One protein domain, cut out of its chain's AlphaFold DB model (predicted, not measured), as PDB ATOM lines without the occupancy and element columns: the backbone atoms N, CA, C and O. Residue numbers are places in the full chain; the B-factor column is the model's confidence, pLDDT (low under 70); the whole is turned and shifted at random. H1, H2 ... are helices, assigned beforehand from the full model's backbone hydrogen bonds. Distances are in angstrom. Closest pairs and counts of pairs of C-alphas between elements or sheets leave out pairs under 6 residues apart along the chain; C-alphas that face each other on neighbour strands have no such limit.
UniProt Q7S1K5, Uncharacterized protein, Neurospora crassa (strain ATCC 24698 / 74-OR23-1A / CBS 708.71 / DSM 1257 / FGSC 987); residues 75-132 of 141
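Overview. This is residues 75 to 132 of the 141 residues of an uncharacterized protein of Neurospora crassa (strain ATCC 24698 / 74-OR23-1A / CBS 708.71 / DSM 1257 / FGSC 987) (UniProt Q7S1K5). Two long helices, H1 and H4, run the same way but are offset along the longest axis, with the second half of H1 beside the beginning of H4. The short helices H2 and H3 form a return path between them and pack on one side of H4. The printed part has 58 residues with four named helices, H1, H2, H3 and H4 in chain order, and no named strand; its class is all helix. The whole is compact, with a radius of gyration of the C-alphas of 11.8 A, and its outline is elongated, spanning 39 by 22 by 16 A.

Along the chain. H1 holds residues 75 to 92 and is 25.8 A long, beginning at C-alpha 75 (75.832, 108.965, 93.974). H2 holds residues 96 to 103, and H3 residues 107 to 111. H4 holds residues 115 to 129, from C-alpha 115 at (84.774, 115.644, 105.488) to C-alpha 129 at (96.864, 126.753, 118.814), 21.1 A.

Arrangement. H4 is the hub and touches the three other helices. H1 touches it with residues 81 to 89 alone, at a shallow tilt of 23 degrees, the same way; the closest C-alphas, of Tyr 85 and Pro 115, are 4.3 A apart. H2 touches H4 at a steep tilt of 63 degrees, the closest C-alphas being those of Val 99 and Tyr 125, 6.0 A. H3 touches residues 117 to 118 of H4 alone; the closest C-alphas, of Val 111 and Lys 117, are 5.5 A apart. H2 and H3 are close but not clearly touching, H1 and H3 are apart, and H1 and H2 meet only through their link. In H1, H2, H3 and H4 every O i to N i+4 pair is within hydrogen-bond range.

Size, cuts and confidence. The C-alphas farthest apart, of Asp 75 and Trp 132, are 39.9 A apart. The printed part has no cut, and the three links are tight. The mean pLDDT of the printed part is 78.5; residue 77, residues 107 to 111 and residues 131 to 132 are under 70.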
ATOM      1  N   ASP A  75      76.413 107.620  93.835       72.62
ATOM      2  CA  ASP A  75      75.832 108.965  93.974       72.62
ATOM      3  C   ASP A  75      75.301 109.238  95.389       72.62
ATOM      4  O   ASP A  75      75.371 110.361  95.891       72.62
ATOM      5  N   GLU A  76      74.821 108.197  96.070       70.06
ATOM      6  CA  GLU A  76      74.395 108.265  97.461       70.06
ATOM      7  C   GLU A  76      75.564 108.521  98.423       70.06
ATOM      8  O   GLU A  76      75.483 109.425  99.256       70.06
ATOM      9  N   ASN A  77      76.684 107.809  98.274       69.69
ATOM     10  CA  ASN A  77      77.879 108.055  99.082       69.69
ATOM     11  C   ASN A  77      78.443 109.457  98.834       69.69
ATOM     12  O   ASN A  77      78.806 110.146  99.784       69.69
ATOM     13  N   ARG A  78      78.438 109.928  97.581       72.94
ATOM     14  CA  ARG A  78      78.862 111.292  97.240       72.94
ATOM     15  C   ARG A  78      77.987 112.342  97.925       72.94
ATOM     16  O   ARG A  78      78.511 113.301  98.487       72.94
ATOM     17  N   ARG A  79      76.662 112.154  97.929       76.38
ATOM     18  CA  ARG A  79      75.719 113.037  98.643       76.38
ATOM     19  C   ARG A  79      75.966 113.034 100.151       76.38
ATOM     20  O   ARG A  79      75.955 114.098 100.761       76.38
ATOM     21  N   ARG A  80      76.229 111.866 100.743       78.38
ATOM     22  CA  ARG A  80      76.539 111.726 102.174       78.38
ATOM     23  C   ARG A  80      77.851 112.417 102.552       78.38
ATOM     24  O   ARG A  80      77.864 113.148 103.539       78.38
ATOM     25  N   CYS A  81      78.905 112.266 101.746       80.38
ATOM     26  CA  CYS A  81      80.169 112.984 101.939       80.38
ATOM     27  C   CYS A  81      79.972 114.502 101.873       80.38
ATOM     28  O   CYS A  81      80.410 115.214 102.772       80.38
ATOM     29  N   LEU A  82      79.262 114.992 100.851       82.38
ATOM     30  CA  LEU A  82      78.975 116.420 100.696       82.38
ATOM     31  C   LEU A  82      78.156 116.970 101.867       82.38
ATOM     32  O   LEU A  82      78.426 118.076 102.331       82.38
ATOM     33  N   LEU A  83      77.185 116.204 102.369       83.31
ATOM     34  CA  LEU A  83      76.390 116.604 103.525       83.31
ATOM     35  C   LEU A  83      77.257 116.696 104.788       83.31
ATOM     36  O   LEU A  83      77.238 117.735 105.446       83.31
ATOM     37  N   ALA A  84      78.063 115.674 105.089       84.81
ATOM     38  CA  ALA A  84      78.987 115.697 106.225       84.81
ATOM     39  C   ALA A  84      79.972 116.872 106.131       84.81
ATOM     40  O   ALA A  84      80.138 117.627 107.088       84.81
ATOM     41  N   TYR A  85      80.558 117.076 104.949       85.44
ATOM     42  CA  TYR A  85      81.464 118.187 104.680       85.44
ATOM     43  C   TYR A  85      80.771 119.531 104.902       85.44
ATOM     44  O   TYR A  85      81.323 120.398 105.568       85.44
ATOM     45  N   SER A  86      79.542 119.698 104.405       85.06
ATOM     46  CA  SER A  86      78.789 120.946 104.558       85.06
ATOM     47  C   SER A  86      78.479 121.275 106.019       85.06
ATOM     48  O   SER A  86      78.584 122.438 106.407       85.06
ATOM     49  N   ILE A  87      78.160 120.265 106.838       85.06
ATOM     50  CA  ILE A  87      77.913 120.428 108.276       85.06
ATOM     51  C   ILE A  87      79.179 120.958 108.945       85.06
ATOM     52  O   ILE A  87      79.141 122.026 109.554       85.06
ATOM     53  N   ILE A  88      80.307 120.266 108.756       86.56
ATOM     54  CA  ILE A  88      81.588 120.650 109.358       86.56
ATOM     55  C   ILE A  88      82.005 122.038 108.860       86.56
ATOM     56  O   ILE A  88      82.206 122.940 109.667       86.56
ATOM     57  N   TRP A  89      82.053 122.246 107.543       86.38
ATOM     58  CA  TRP A  89      82.479 123.501 106.923       86.38
ATOM     59  C   TRP A  89      81.660 124.698 107.400       86.38
ATOM     60  O   TRP A  89      82.227 125.720 107.771       86.38
ATOM     61  N   SER A  90      80.330 124.574 107.438       84.25
ATOM     62  CA  SER A  90      79.459 125.673 107.865       84.25
ATOM     63  C   SER A  90      79.727 126.131 109.299       84.25
ATOM     64  O   SER A  90      79.553 127.311 109.590       84.25
ATOM     65  N   SER A  91      80.195 125.220 110.157       82.25
ATOM     66  CA  SER A  91      80.496 125.491 111.564       82.25
ATOM     67  C   SER A  91      81.878 126.098 111.809       82.25
ATOM     68  O   SER A  91      82.101 126.679 112.864       82.25
ATOM     69  N   VAL A  92      82.807 125.962 110.854       82.06
ATOM     70  CA  VAL A  92      84.187 126.471 110.976       82.06
ATOM     71  C   VAL A  92      84.526 127.539 109.949       82.06
ATOM     72  O   VAL A  92      85.667 127.988 109.900       82.06
ATOM     73  N   LYS A  93      83.569 127.947 109.108       81.94
ATOM     74  CA  LYS A  93      83.809 128.853 107.975       81.94
ATOM     75  C   LYS A  93      84.542 130.139 108.379       81.94
ATOM     76  O   LYS A  93      85.401 130.606 107.639       81.94
ATOM     77  N   ASP A  94      84.248 130.661 109.568       80.31
ATOM     78  CA  ASP A  94      84.814 131.914 110.072       80.31
ATOM     79  C   ASP A  94      86.231 131.715 110.650       80.31
ATOM     80  O   ASP A  94      87.023 132.654 110.711       80.31
ATOM     81  N   LEU A  95      86.599 130.472 110.983       78.75
ATOM     82  CA  LEU A  95      87.953 130.089 111.387       78.75
ATOM     83  C   LEU A  95      88.883 129.793 110.210       78.75
ATOM     84  O   LEU A  95      90.098 129.815 110.395       78.75
ATOM     85  N   ILE A  96      88.349 129.521 109.017       81.62
ATOM     86  CA  ILE A  96      89.134 129.112 107.840       81.62
ATOM     87  C   ILE A  96      90.336 130.032 107.590       81.62
ATOM     88  O   ILE A  96      91.444 129.503 107.500       81.62
ATOM     89  N   PRO A  97      90.202 131.374 107.558       82.44
ATOM     90  CA  PRO A  97      91.352 132.245 107.311       82.44
ATOM     91  C   PRO A  97      92.458 132.098 108.365       82.44
ATOM     92  O   PRO A  97      93.644 132.208 108.052       82.44
ATOM     93  N   SER A  98      92.078 131.841 109.619       82.06
ATOM     94  CA  SER A  98      93.016 131.602 110.718       82.06
ATOM     95  C   SER A  98      93.685 130.237 110.594       82.06
ATOM     96  O   SER A  98      94.896 130.151 110.775       82.06
ATOM     97  N   VAL A  99      92.932 129.199 110.221       80.94
ATOM     98  CA  VAL A  99      93.464 127.853 109.961       80.94
ATOM     99  C   VAL A  99      94.482 127.883 108.823       80.94
ATOM    100  O   VAL A  99      95.599 127.397 108.993       80.94
ATOM    101  N   GLU A 100      94.137 128.501 107.689       84.69
ATOM    102  CA  GLU A 100      95.031 128.591 106.527       84.69
ATOM    103  C   GLU A 100      96.317 129.348 106.863       84.69
ATOM    104  O   GLU A 100      97.406 128.932 106.460       84.69
ATOM    105  N   ARG A 101      96.209 130.430 107.646       83.88
ATOM    106  CA  ARG A 101      97.361 131.224 108.084       83.88
ATOM    107  C   ARG A 101      98.240 130.470 109.082       83.88
ATOM    108  O   ARG A 101      99.457 130.522 108.953       83.88
ATOM    109  N   SER A 102      97.648 129.794 110.066       81.56
ATOM    110  CA  SER A 102      98.390 129.066 111.103       81.56
ATOM    111  C   SER A 102      99.074 127.812 110.568       81.56
ATOM    112  O   SER A 102     100.199 127.529 110.962       81.56
ATOM    113  N   LEU A 103      98.429 127.079 109.658       80.19
ATOM    114  CA  LEU A 103      98.989 125.851 109.086       80.19
ATOM    115  C   LEU A 103      99.774 126.086 107.788       80.19
ATOM    116  O   LEU A 103     100.370 125.145 107.270       80.19
ATOM    117  N   ASN A 104      99.773 127.313 107.253       81.06
ATOM    118  CA  ASN A 104     100.351 127.668 105.952       81.06
ATOM    119  C   ASN A 104      99.889 126.729 104.813       81.06
ATOM    120  O   ASN A 104     100.672 126.314 103.958       81.06
ATOM    121  N   LYS A 105      98.601 126.358 104.827       77.25
ATOM    122  CA  LYS A 105      97.958 125.436 103.876       77.25
ATOM    123  C   LYS A 105      96.698 126.093 103.316       77.25
ATOM    124  O   LYS A 105      95.907 126.633 104.081       77.25
ATOM    125  N   ARG A 106      96.467 126.003 102.002       74.25
ATOM    126  CA  ARG A 106      95.182 126.397 101.393       74.25
ATOM    127  C   ARG A 106      94.171 125.264 101.543       74.25
ATOM    128  O   ARG A 106      94.341 124.195 100.955       74.25
ATOM    129  N   LEU A 107      93.107 125.496 102.309       69.75
ATOM    130  CA  LEU A 107      92.088 124.490 102.629       69.75
ATOM    131  C   LEU A 107      91.322 124.046 101.379       69.75
ATOM    132  O   LEU A 107      91.076 122.852 101.194       69.75
ATOM    133  N   CYS A 108      91.001 124.991 100.492       66.19
ATOM    134  CA  CYS A 108      90.290 124.722  99.240       66.19
ATOM    135  C   CYS A 108      91.027 123.722  98.335       66.19
ATOM    136  O   CYS A 108      90.387 122.884  97.701       66.19
ATOM    137  N   ASP A 109      92.361 123.757  98.331       65.06
ATOM    138  CA  ASP A 109      93.180 122.903  97.468       65.06
ATOM    139  C   ASP A 109      93.373 121.498  98.064       65.06
ATOM    140  O   ASP A 109      93.567 120.526  97.336       65.06
ATOM    141  N   HIS A 110      93.330 121.380  99.395       60.12
ATOM    142  CA  HIS A 110      93.710 120.158 100.114       60.12
ATOM    143  C   HIS A 110      92.527 119.262 100.481       60.12
ATOM    144  O   HIS A 110      92.680 118.041 100.581       60.12
ATOM    145  N   VAL A 111      91.350 119.854 100.688       64.19
ATOM    146  CA  VAL A 111      90.222 119.138 101.285       64.19
ATOM    147  C   VAL A 111      89.237 118.613 100.243       64.19
ATOM    148  O   VAL A 111      88.696 117.541 100.459       64.19
ATOM    149  N   GLN A 112      89.021 119.297  99.111       71.31
ATOM    150  CA  GLN A 112      88.163 118.834  97.996       71.31
ATOM    151  C   GLN A 112      86.878 118.083  98.431       71.31
ATOM    152  O   GLN A 112      86.630 116.954  98.012       71.31
ATOM    153  N   PHE A 113      86.052 118.705  99.279       73.38
ATOM    154  CA  PHE A 113      84.796 118.134  99.804       73.38
ATOM    155  C   PHE A 113      84.927 116.845 100.638       73.38
ATOM    156  O   PHE A 113      83.931 116.161 100.876       73.38
ATOM    157  N   ASP A 114      86.132 116.516 101.101       82.31
ATOM    158  CA  ASP A 114      86.392 115.391 101.988       82.31
ATOM    159  C   ASP A 114      86.142 115.808 103.453       82.31
ATOM    160  O   ASP A 114      86.907 116.603 104.013       82.31
ATOM    161  N   PRO A 115      85.074 115.303 104.101       83.56
ATOM    162  CA  PRO A 115      84.774 115.644 105.488       83.56
ATOM    163  C   PRO A 115      85.870 115.185 106.457       83.56
ATOM    164  O   PRO A 115      86.092 115.851 107.465       83.56
ATOM    165  N   MET A 116      86.576 114.090 106.152       82.50
ATOM    166  CA  MET A 116      87.625 113.552 107.015       82.50
ATOM    167  C   MET A 116      88.858 114.452 106.997       82.50
ATOM    168  O   MET A 116      89.374 114.822 108.051       82.50
ATOM    169  N   LYS A 117      89.313 114.858 105.808       82.81
ATOM    170  CA  LYS A 117      90.450 115.786 105.694       82.81
ATOM    171  C   LYS A 117      90.144 117.134 106.334       82.81
ATOM    172  O   LYS A 117      91.014 117.707 106.987       82.81
ATOM    173  N   LEU A 118      88.910 117.625 106.173       85.62
ATOM    174  CA  LEU A 118      88.475 118.857 106.826       85.62
ATOM    175  C   LEU A 118      88.578 118.722 108.346       85.62
ATOM    176  O   LEU A 118      89.147 119.584 109.007       85.62
ATOM    177  N   TRP A 119      88.057 117.617 108.878       86.12
ATOM    178  CA  TRP A 119      88.080 117.313 110.301       86.12
ATOM    179  C   TRP A 119      89.504 117.259 110.857       86.12
ATOM    180  O   TRP A 119      89.810 117.944 111.830       86.12
ATOM    181  N   GLN A 120      90.399 116.510 110.210       83.69
ATOM    182  CA  GLN A 120      91.797 116.384 110.629       83.69
ATOM    183  C   GLN A 120      92.529 117.728 110.655       83.69
ATOM    184  O   GLN A 120      93.254 117.999 111.608       83.69
ATOM    185  N   LEU A 121      92.312 118.592 109.660       82.56
ATOM    186  CA  LEU A 121      92.929 119.922 109.631       82.56
ATOM    187  C   LEU A 121      92.429 120.824 110.759       82.56
ATOM    188  O   LEU A 121      93.209 121.589 111.321       82.56
ATOM    189  N   ILE A 122      91.148 120.718 111.119       83.31
ATOM    190  CA  ILE A 122      90.605 121.431 112.279       83.31
ATOM    191  C   ILE A 122      91.281 120.921 113.558       83.31
ATOM    192  O   ILE A 122      91.766 121.729 114.346       83.31
ATOM    193  N   LEU A 123      91.392 119.600 113.743       82.62
ATOM    194  CA  LEU A 123      92.098 119.025 114.896       82.62
ATOM    195  C   LEU A 123      93.568 119.471 114.959       82.62
ATOM    196  O   LEU A 123      94.053 119.830 116.030       82.62
ATOM    197  N   GLU A 124      94.269 119.484 113.820       83.19
ATOM    198  CA  GLU A 124      95.658 119.949 113.705       83.19
ATOM    199  C   GLU A 124      95.782 121.426 114.105       83.19
ATOM    200  O   GLU A 124      96.658 121.777 114.893       83.19
ATOM    201  N   TYR A 125      94.869 122.280 113.633       82.00
ATOM    202  CA  TYR A 125      94.823 123.693 114.006       82.00
ATOM    203  C   TYR A 125      94.628 123.889 115.512       82.00
ATOM    204  O   TYR A 125      95.386 124.639 116.126       82.00
ATOM    205  N   PHE A 126      93.656 123.206 116.123       78.75
ATOM    206  CA  PHE A 126      93.414 123.325 117.562       78.75
ATOM    207  C   PHE A 126      94.577 122.772 118.388       78.75
ATOM    208  O   PHE A 126      94.944 123.381 119.386       78.75
ATOM    209  N   LYS A 127      95.232 121.692 117.945       79.50
ATOM    210  CA  LYS A 127      96.456 121.180 118.578       79.50
ATOM    211  C   LYS A 127      97.634 122.153 118.462       79.50
ATOM    212  O   LYS A 127      98.425 122.257 119.391       79.50
ATOM    213  N   PHE A 128      97.766 122.853 117.335       77.50
ATOM    214  CA  PHE A 128      98.804 123.868 117.138       77.50
ATOM    215  C   PHE A 128      98.553 125.123 117.987       77.50
ATOM    216  O   PHE A 128      99.486 125.699 118.538       77.50
ATOM    217  N   ARG A 129      97.291 125.555 118.079       74.00
ATOM    218  CA  ARG A 129      96.864 126.753 118.814       74.00
ATOM    219  C   ARG A 129      96.881 126.540 120.332       74.00
ATOM    220  O   ARG A 129      97.262 127.446 121.064       74.00
ATOM    221  N   PHE A 130      96.507 125.340 120.770       72.56
ATOM    222  CA  PHE A 130      96.505 124.886 122.160       72.56
ATOM    223  C   PHE A 130      97.362 123.626 122.242       72.56
ATOM    224  O   PHE A 130      96.825 122.515 122.188       72.56
ATOM    225  N   PRO A 131      98.698 123.764 122.303       61.91
ATOM    226  CA  PRO A 131      99.558 122.629 122.580       61.91
ATOM    227  C   PRO A 131      99.184 122.109 123.969       61.91
ATOM    228  O   PRO A 131      99.454 122.748 124.978       61.91
ATOM    229  N   TRP A 132      98.457 120.997 123.989       60.31
ATOM    230  CA  TRP A 132      98.007 120.310 125.190       60.31
ATOM    231  C   TRP A 132      99.230 119.980 126.057       60.31
ATOM    232  O   TRP A 132      99.964 119.048 125.737       60.31
TER     233      TRP A 132